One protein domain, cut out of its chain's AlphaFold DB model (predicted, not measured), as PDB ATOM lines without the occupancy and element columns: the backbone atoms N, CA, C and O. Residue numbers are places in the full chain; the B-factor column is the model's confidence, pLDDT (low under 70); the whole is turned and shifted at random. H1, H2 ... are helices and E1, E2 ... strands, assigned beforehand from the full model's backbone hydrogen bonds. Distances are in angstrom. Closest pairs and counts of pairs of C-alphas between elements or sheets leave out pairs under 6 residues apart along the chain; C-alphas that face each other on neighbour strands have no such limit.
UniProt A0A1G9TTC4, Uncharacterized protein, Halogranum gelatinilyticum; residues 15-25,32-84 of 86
ATOM      1  N   LEU A  15       6.055  90.801 -65.985       96.06
ATOM      2  CA  LEU A  15       4.817  90.330 -65.369       96.06
ATOM      3  C   LEU A  15       4.733  90.706 -63.883       96.06
ATOM      4  O   LEU A  15       3.683  91.155 -63.425       96.06
ATOM      5  N   LEU A  16       5.829  90.553 -63.132       95.00
ATOM      6  CA  LEU A  16       5.889  90.978 -61.730       95.00
ATOM      7  C   LEU A  16       5.709  92.491 -61.583       95.00
ATOM      8  O   LEU A  16       4.943  92.919 -60.727       95.00
ATOM      9  N   LEU A  17       6.370  93.287 -62.428       95.50
ATOM     10  CA  LEU A  17       6.214  94.742 -62.425       95.50
ATOM     11  C   LEU A  17       4.783  95.160 -62.741       95.50
ATOM     12  O   LEU A  17       4.262  96.031 -62.060       95.50
ATOM     13  N   LYS A  18       4.132  94.512 -63.712       95.50
ATOM     14  CA  LYS A  18       2.729  94.786 -64.036       95.50
ATOM     15  C   LYS A  18       1.822  94.547 -62.826       95.50
ATOM     16  O   LYS A  18       1.074  95.436 -62.446       95.50
ATOM     17  N   ARG A  19       1.942  93.384 -62.177       96.44
ATOM     18  CA  ARG A  19       1.148  93.055 -60.978       96.44
ATOM     19  C   ARG A  19       1.440  93.988 -59.807       96.44
ATOM     20  O   ARG A  19       0.536  94.344 -59.066       96.44
ATOM     21  N   ALA A  20       2.700  94.376 -59.622       96.19
ATOM     22  CA  ALA A  20       3.068  95.337 -58.590       96.19
ATOM     23  C   ALA A  20       2.509  96.737 -58.895       96.19
ATOM     24  O   ALA A  20       2.069  97.417 -57.976       96.19
ATOM     25  N   SER A  21       2.471  97.136 -60.172       96.50
ATOM     26  CA  SER A  21       1.835  98.381 -60.617       96.50
ATOM     27  C   SER A  21       0.353  98.396 -60.249       96.50
ATOM     28  O   SER A  21      -0.099  99.333 -59.606       96.50
ATOM     29  N   GLU A  22      -0.367  97.305 -60.530       96.81
ATOM     30  CA  GLU A  22      -1.791  97.142 -60.190       96.81
ATOM     31  C   GLU A  22      -2.073  97.240 -58.676       96.81
ATOM     32  O   GLU A  22      -3.149  97.676 -58.287       96.81
ATOM     33  N   ILE A  23      -1.123  96.854 -57.814       96.38
ATOM     34  CA  ILE A  23      -1.259  96.978 -56.347       96.38
ATOM     35  C   ILE A  23      -1.074  98.429 -55.881       96.38
ATOM     36  O   ILE A  23      -1.697  98.849 -54.909       96.38
ATOM     37  N   VAL A  24      -0.173  99.171 -56.529       96.44
ATOM     38  CA  VAL A  24       0.193 100.546 -56.148       96.44
ATOM     39  C   VAL A  24      -0.736 101.580 -56.784       96.44
ATOM     40  O   VAL A  24      -0.911 102.666 -56.230       96.44
ATOM     41  N   ALA A  25      -1.318 101.248 -57.935       96.50
ATOM     42  CA  ALA A  25      -2.268 102.082 -58.645       96.50
ATOM     43  C   ALA A  25      -3.451 102.450 -57.744       96.50
ATOM     44  O   ALA A  25      -3.968 101.636 -56.976       96.50
ATOM     45  N   PRO A  32       1.130 103.927 -62.387       95.38
ATOM     46  CA  PRO A  32       2.196 104.520 -61.601       95.38
ATOM     47  C   PRO A  32       3.564 104.297 -62.261       95.38
ATOM     48  O   PRO A  32       3.862 103.223 -62.794       95.38
ATOM     49  N   PRO A  33       4.473 105.288 -62.191       95.56
ATOM     50  CA  PRO A  33       5.794 105.146 -62.777       95.56
ATOM     51  C   PRO A  33       6.573 104.029 -62.076       95.56
ATOM     52  O   PRO A  33       6.508 103.861 -60.858       95.56
ATOM     53  N   MET A  34       7.409 103.319 -62.838       93.81
ATOM     54  CA  MET A  34       8.193 102.186 -62.333       93.81
ATOM     55  C   MET A  34       9.021 102.524 -61.086       93.81
ATOM     56  O   MET A  34       9.181 101.671 -60.223       93.81
ATOM     57  N   SER A  35       9.537 103.753 -60.969       93.88
ATOM     58  CA  SER A  35      10.265 104.185 -59.772       93.88
ATOM     59  C   SER A  35       9.408 104.089 -58.510       93.88
ATOM     60  O   SER A  35       9.880 103.561 -57.515       93.88
ATOM     61  N   VAL A  36       8.144 104.515 -58.574       96.62
ATOM     62  CA  VAL A  36       7.213 104.463 -57.437       96.62
ATOM     63  C   VAL A  36       6.885 103.016 -57.080       96.62
ATOM     64  O   VAL A  36       6.905 102.654 -55.909       96.62
ATOM     65  N   VAL A  37       6.664 102.164 -58.084       96.69
ATOM     66  CA  VAL A  37       6.416 100.730 -57.869       96.69
ATOM     67  C   VAL A  37       7.625 100.048 -57.220       96.69
ATOM     68  O   VAL A  37       7.472  99.240 -56.304       96.69
ATOM     69  N   LEU A  38       8.841 100.382 -57.665       95.06
ATOM     70  CA  LEU A  38      10.074  99.864 -57.073       95.06
ATOM     71  C   LEU A  38      10.273 100.370 -55.641       95.06
ATOM     72  O   LEU A  38      10.606  99.568 -54.771       95.06
ATOM     73  N   ASP A  39      10.036 101.654 -55.378       96.25
ATOM     74  CA  ASP A  39      10.145 102.231 -54.036       96.25
ATOM     75  C   ASP A  39       9.135 101.589 -53.069       96.25
ATOM     76  O   ASP A  39       9.498 101.223 -51.949       96.25
ATOM     77  N   ALA A  40       7.897 101.355 -53.518       97.44
ATOM     78  CA  ALA A  40       6.879 100.645 -52.747       97.44
ATOM     79  C   ALA A  40       7.290  99.193 -52.456       97.44
ATOM     80  O   ALA A  40       7.193  98.738 -51.320       97.44
ATOM     81  N   ALA A  41       7.815  98.471 -53.451       95.38
ATOM     82  CA  ALA A  41       8.281  97.097 -53.270       95.38
ATOM     83  C   ALA A  41       9.466  96.998 -52.290       95.38
ATOM     84  O   ALA A  41       9.531  96.068 -51.484       95.38
ATOM     85  N   LEU A  42      10.399  97.955 -52.344       95.69
ATOM     86  CA  LEU A  42      11.521  98.042 -51.406       95.69
ATOM     87  C   LEU A  42      11.044  98.368 -49.988       95.69
ATOM     88  O   LEU A  42      11.493  97.727 -49.041       95.69
ATOM     89  N   THR A  43      10.115  99.316 -49.853       97.44
ATOM     90  CA  THR A  43       9.510  99.692 -48.566       97.44
ATOM     91  C   THR A  43       8.778  98.504 -47.948       97.44
ATOM     92  O   THR A  43       9.085  98.113 -46.825       97.44
ATOM     93  N   HIS A  44       7.928  97.828 -48.724       95.62
ATOM     94  CA  HIS A  44       7.201  96.641 -48.282       95.62
ATOM     95  C   HIS A  44       8.134  95.513 -47.813       95.62
ATOM     96  O   HIS A  44       7.811  94.797 -46.871       95.62
ATOM     97  N   LEU A  45       9.305  95.327 -48.439       95.19
ATOM     98  CA  LEU A  45      10.271  94.322 -47.982       95.19
ATOM     99  C   LEU A  45      10.823  94.638 -46.581       95.19
ATOM    100  O   LEU A  45      11.025  93.717 -45.788       95.19
ATOM    101  N   VAL A  46      11.073  95.917 -46.287       95.81
ATOM    102  CA  VAL A  46      11.531  96.367 -44.965       95.81
ATOM    103  C   VAL A  46      10.404  96.221 -43.945       95.81
ATOM    104  O   VAL A  46      10.579  95.527 -42.947       95.81
ATOM    105  N   GLU A  47       9.225  96.764 -44.244       96.06
ATOM    106  CA  GLU A  47       8.060  96.709 -43.352       96.06
ATOM    107  C   GLU A  47       7.602  95.271 -43.091       96.06
ATOM    108  O   GLU A  47       7.259  94.916 -41.971       96.06
ATOM    109  N   SER A  48       7.644  94.384 -44.090       94.00
ATOM    110  CA  SER A  48       7.319  92.963 -43.906       94.00
ATOM    111  C   SER A  48       8.235  92.291 -42.881       94.00
ATOM    112  O   SER A  48       7.784  91.414 -42.141       94.00
ATOM    113  N   ARG A  49       9.507  92.705 -42.808       94.44
ATOM    114  CA  ARG A  49      10.436  92.222 -41.785       94.44
ATOM    115  C   ARG A  49      10.104  92.787 -40.414       94.44
ATOM    116  O   ARG A  49      10.056  92.011 -39.467       94.44
ATOM    117  N   GLU A  50       9.893  94.094 -40.317       94.81
ATOM    118  CA  GLU A  50       9.551  94.761 -39.054       94.81
ATOM    119  C   GLU A  50       8.255  94.185 -38.477       94.81
ATOM    120  O   GLU A  50       8.232  93.744 -37.333       94.81
ATOM    121  N   ASN A  51       7.234  94.007 -39.317       92.81
ATOM    122  CA  ASN A  51       5.984  93.358 -38.942       92.81
ATOM    123  C   ASN A  51       6.219  91.951 -38.373       92.81
ATOM    124  O   ASN A  51       5.658  91.604 -37.338       92.81
ATOM    125  N   LEU A  52       7.061  91.130 -39.017       92.62
ATOM    126  CA  LEU A  52       7.424  89.804 -38.499       92.62
ATOM    127  C   LEU A  52       8.171  89.881 -37.159       92.62
ATOM    128  O   LEU A  52       7.934  89.034 -36.298       92.62
ATOM    129  N   GLU A  53       9.072  90.850 -36.983       92.56
ATOM    130  CA  GLU A  53       9.780  91.084 -35.716       92.56
ATOM    131  C   GLU A  53       8.804  91.465 -34.596       92.56
ATOM    132  O   GLU A  53       8.912  90.917 -33.498       92.56
ATOM    133  N   ASP A  54       7.806  92.296 -34.893       91.69
ATOM    134  CA  ASP A  54       6.796  92.729 -33.931       91.69
ATOM    135  C   ASP A  54       5.853  91.590 -33.530       91.69
ATOM    136  O   ASP A  54       5.542  91.420 -32.348       91.69
ATOM    137  N   VAL A  55       5.399  90.772 -34.487       91.38
ATOM    138  CA  VAL A  55       4.370  89.754 -34.214       91.38
ATOM    139  C   VAL A  55       4.915  88.425 -33.680       91.38
ATOM    140  O   VAL A  55       4.154  87.672 -33.065       91.38
ATOM    141  N   ARG A  56       6.205  88.104 -33.881       86.50
ATOM    142  CA  ARG A  56       6.757  86.761 -33.579       86.50
ATOM    143  C   ARG A  56       6.637  86.338 -32.111       86.50
ATOM    144  O   ARG A  56       6.532  85.145 -31.839       86.50
ATOM    145  N   ASP A  57       6.665  87.301 -31.191       87.56
ATOM    146  CA  ASP A  57       6.595  87.061 -29.744       87.56
ATOM    147  C   ASP A  57       5.180  87.300 -29.180       87.56
ATOM    148  O   ASP A  57       4.893  86.921 -28.044       87.56
ATOM    149  N   GLN A  58       4.277  87.873 -29.985       91.31
ATOM    150  CA  GLN A  58       2.899  88.192 -29.595       91.31
ATOM    151  C   GLN A  58       1.909  87.067 -29.925       91.31
ATOM    152  O   GLN A  58       0.924  86.878 -29.210       91.31
ATOM    153  N   TYR A  59       2.164  86.301 -30.988       91.25
ATOM    154  CA  TYR A  59       1.243  85.280 -31.492       91.25
ATOM    155  C   TYR A  59       1.876  83.884 -31.543       91.25
ATOM    156  O   TYR A  59       3.103  83.746 -31.570       91.25
ATOM    157  N   PRO A  60       1.063  82.809 -31.591       91.31
ATOM    158  CA  PRO A  60       1.577  81.468 -31.816       91.31
ATOM    159  C   PRO A  60       2.412  81.409 -33.108       91.31
ATOM    160  O   PRO A  60       1.962  81.897 -34.147       91.31
ATOM    161  N   PRO A  61       3.589  80.756 -33.102       89.94
ATOM    162  CA  PRO A  61       4.492  80.772 -34.255       89.94
ATOM    163  C   PRO A  61       3.874  80.215 -35.536       89.94
ATOM    164  O   PRO A  61       4.251  80.621 -36.630       89.94
ATOM    165  N   GLN A  62       2.936  79.272 -35.410       91.88
ATOM    166  CA  GLN A  62       2.226  78.722 -36.561       91.88
ATOM    167  C   GLN A  62       1.300  79.766 -37.196       91.88
ATOM    168  O   GLN A  62       1.345  79.946 -38.404       91.88
ATOM    169  N   THR A  63       0.567  80.534 -36.388       93.50
ATOM    170  CA  THR A  63      -0.283  81.632 -36.867       93.50
ATOM    171  C   THR A  63       0.533  82.689 -37.606       93.50
ATOM    172  O   THR A  63       0.168  83.086 -38.706       93.50
ATOM    173  N   VAL A  64       1.683  83.093 -37.052       91.69
ATOM    174  CA  VAL A  64       2.572  84.065 -37.716       91.69
ATOM    175  C   VAL A  64       3.062  83.533 -39.062       91.69
ATOM    176  O   VAL A  64       3.066  84.260 -40.052       91.69
ATOM    177  N   LYS A  65       3.439  82.252 -39.139       90.19
ATOM    178  CA  LYS A  65       3.869  81.636 -40.400       90.19
ATOM    179  C   LYS A  65       2.764  81.604 -41.442       90.19
ATOM    180  O   LYS A  65       3.045  81.894 -42.599       90.19
ATOM    181  N   ASP A  66       1.557  81.229 -41.039       91.69
ATOM    182  CA  ASP A  66       0.434  81.062 -41.956       91.69
ATOM    183  C   ASP A  66      -0.039  82.416 -42.511       91.69
ATOM    184  O   ASP A  66      -0.453  82.492 -43.666       91.69
ATOM    185  N   CYS A  67       0.076  83.495 -41.726       90.00
ATOM    186  CA  CYS A  67      -0.370  84.830 -42.128       90.00
ATOM    187  C   CYS A  67       0.714  85.687 -42.801       90.00
ATOM    188  O   CYS A  67       0.392  86.474 -43.687       90.00
ATOM    189  N   CYS A  68       1.976  85.586 -42.374       90.19
ATOM    190  CA  CYS A  68       3.000  86.584 -42.709       90.19
ATOM    191  C   CYS A  68       4.138  86.051 -43.592       90.19
ATOM    192  O   CYS A  68       4.928  86.841 -44.108       90.19
ATOM    193  N   ASN A  69       4.266  84.731 -43.780       91.88
ATOM    194  CA  ASN A  69       5.332  84.202 -44.629       91.88
ATOM    195  C   ASN A  69       5.071  84.504 -46.103       91.88
ATOM    196  O   ASN A  69       4.037  84.149 -46.660       91.88
ATOM    197  N   THR A  70       6.090  85.036 -46.770       92.44
ATOM    198  CA  THR A  70       6.101  85.234 -48.217       92.44
ATOM    199  C   THR A  70       7.112  84.295 -48.885       92.44
ATOM    200  O   THR A  70       7.809  83.492 -48.243       92.44
ATOM    201  N   SER A  71       7.186  84.369 -50.215       89.94
ATOM    202  CA  SER A  71       8.244  83.727 -50.999       89.94
ATOM    203  C   SER A  71       9.598  84.430 -50.856       89.94
ATOM    204  O   SER A  71      10.607  83.850 -51.247       89.94
ATOM    205  N   VAL A  72       9.636  85.647 -50.296       91.44
ATOM    206  CA  VAL A  72      10.858  86.444 -50.111       91.44
ATOM    207  C   VAL A  72      11.399  86.306 -48.691       91.44
ATOM    208  O   VAL A  72      12.582  86.029 -48.503       91.44
ATOM    209  N   LEU A  73      10.526  86.448 -47.698       92.69
ATOM    210  CA  LEU A  73      10.864  86.497 -46.279       92.69
ATOM    211  C   LEU A  73       9.903  85.617 -45.484       92.69
ATOM    212  O   LEU A  73       8.714  85.546 -45.798       92.69
ATOM    213  N   GLY A  74      10.390  84.959 -44.436       90.44
ATOM    214  CA  GLY A  74       9.494  84.272 -43.518       90.44
ATOM    215  C   GLY A  74      10.121  83.894 -42.187       90.44
ATOM    216  O   GLY A  74      11.339  83.872 -42.024       90.44
ATOM    217  N   LEU A  75       9.256  83.553 -41.240       90.38
ATOM    218  CA  LEU A  75       9.621  83.012 -39.945       90.38
ATOM    219  C   LEU A  75       9.906  81.508 -40.064       90.38
ATOM    220  O   LEU A  75       9.027  80.697 -40.384       90.38
ATOM    221  N   ARG A  76      11.135  81.113 -39.748       83.69
ATOM    222  CA  ARG A  76      11.554  79.727 -39.559       83.69
ATOM    223  C   ARG A  76      11.586  79.379 -38.073       83.69
ATOM    224  O   ARG A  76      12.025  80.146 -37.220       83.69
ATOM    225  N   TYR A  77      11.115  78.171 -37.763       81.00
ATOM    226  CA  TYR A  77      10.916  77.702 -36.388       81.00
ATOM    227  C   TYR A  77      10.052  78.670 -35.572       81.00
ATOM    228  O   TYR A  77       8.873  78.806 -35.891       81.00
ATOM    229  N   ARG A  78      10.595  79.276 -34.514       74.19
ATOM    230  CA  ARG A  78       9.866  80.171 -33.608       74.19
ATOM    231  C   ARG A  78      10.396  81.604 -33.613       74.19
ATOM    232  O   ARG A  78       9.637  82.506 -33.304       74.19
ATOM    233  N   THR A  79      11.663  81.813 -33.957       74.94
ATOM    234  CA  THR A  79      12.341  83.098 -33.716       74.94
ATOM    235  C   THR A  79      13.187  83.590 -34.886       74.94
ATOM    236  O   THR A  79      13.515  84.775 -34.935       74.94
ATOM    237  N   ALA A  80      13.549  82.714 -35.827       85.31
ATOM    238  CA  ALA A  80      14.451  83.064 -36.914       85.31
ATOM    239  C   ALA A  80      13.657  83.644 -38.086       85.31
ATOM    240  O   ALA A  80      12.816  82.960 -38.657       85.31
ATOM    241  N   ILE A  81      13.924  84.894 -38.450       86.44
ATOM    242  CA  ILE A  81      13.402  85.491 -39.681       86.44
ATOM    243  C   ILE A  81      14.466  85.289 -40.758       86.44
ATOM    244  O   ILE A  81      15.592  85.763 -40.619       86.44
ATOM    245  N   GLU A  82      14.116  84.555 -41.809       89.25
ATOM    246  CA  GLU A  82      15.038  84.162 -42.871       89.25
ATOM    247  C   GLU A  82      14.551  84.670 -44.229       89.25
ATOM    248  O   GLU A  82      13.365  84.582 -44.569       89.25
ATOM    249  N   SER A  83      15.492  85.180 -45.025       88.00
ATOM    250  CA  SER A  83      15.280  85.379 -46.457       88.00
ATOM    251  C   SER A  83      15.275  84.015 -47.139       88.00
ATOM    252  O   SER A  83      16.172  83.213 -46.912       88.00
ATOM    253  N   LYS A  84      14.286  83.749 -47.994       82.94
ATOM    254  CA  LYS A  84      14.244  82.530 -48.824       82.94
ATOM    255  C   LYS A  84      14.920  82.715 -50.181       82.94
ATOM    256  O   LYS A  84      14.986  81.782 -50.974       82.94
TER     257      LYS A  84
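This is residues 15 to 25 and 32 to 84 of the 86 residues of an uncharacterized protein of Halogranum gelatinilyticum (UniProt A0A1G9TTC4). A small antiparallel hairpin of two strands, E1 and E2, packs with the short helix H3 along one end of the long helix H2, while H1 packs at the other end of H2, about perpendicular to it. H2 is the spine and makes most of the length; H1 stays apart from H3 and from the strands. The printed part has 64 residues, with three named helices and two named strands in the order H1, H2, H3, E1, E2, and its class is mostly helix. It is loose, with a radius of gyration of the C-alphas of 13.5 A, and spans 38 by 19 by 17 A.

Strand E1 is residues 73 to 76, 9.6 A from first to last C-alpha, and strand E2 is residues 80 to 83, 9.9 A, with C-alpha 83 at (15.280, 85.379, -46.457). Helix H2, residues 34 to 55, is the longest at 31.0 A, from C-alpha 34 at (8.193, 102.186, -62.333) to C-alpha 55 at (4.370, 89.754, -34.214). Helix H3 is residues 61 to 68, 10.4 A. Helix H1 is residues 15 to 24, 14.5 A, beginning at C-alpha 15 at (4.817, 90.330, -65.369).

E1 and E2 form a hairpin, antiparallel at 147 degrees between their directions; N 76 and O 80 are 2.7 A apart and N 82 and O 74 are 2.9 A apart, both within hydrogen-bond range. The closest C-alphas of H3 and E1 are those of Lys 65 and Leu 75, 5.9 A apart, while H3 and E2 are apart. The closest C-alphas of H2 and E1 are those of Leu 52 and Leu 75, 7.3 A apart; those of H2 and E2 are Leu 52 and Ile 81, 7.5 A apart. H2, with residues 48 to 55 alone, touches H3, the closest C-alphas being those of Leu 52 and Cys 68, 6.9 A apart. H2 and H3 form a helical hairpin, with a shallow tilt of 16 degrees, opposite ways. H2, with residues 34 to 41 alone, touches H1, the closest C-alphas being those of Ser 21 and Val 37, 5.8 A apart. The lines of H1 and H2 are about perpendicular, at 75 degrees. In H1, H2 and H3 every O i to N i+4 pair is within hydrogen-bond range.

The C-alphas of Pro 33 and Pro 60, the two farthest apart, are 39.2 A from each other. Residues 26 to 31 are not printed, and C-alphas 25 and 32 are 5.9 A apart across this cut, which falls in the link from H1 to H2. The links from H2 to H3, H3 to E1 and E1 to E2 are tight. The mean pLDDT of the printed part of this predicted model is 92.1, and no printed residue is under 70.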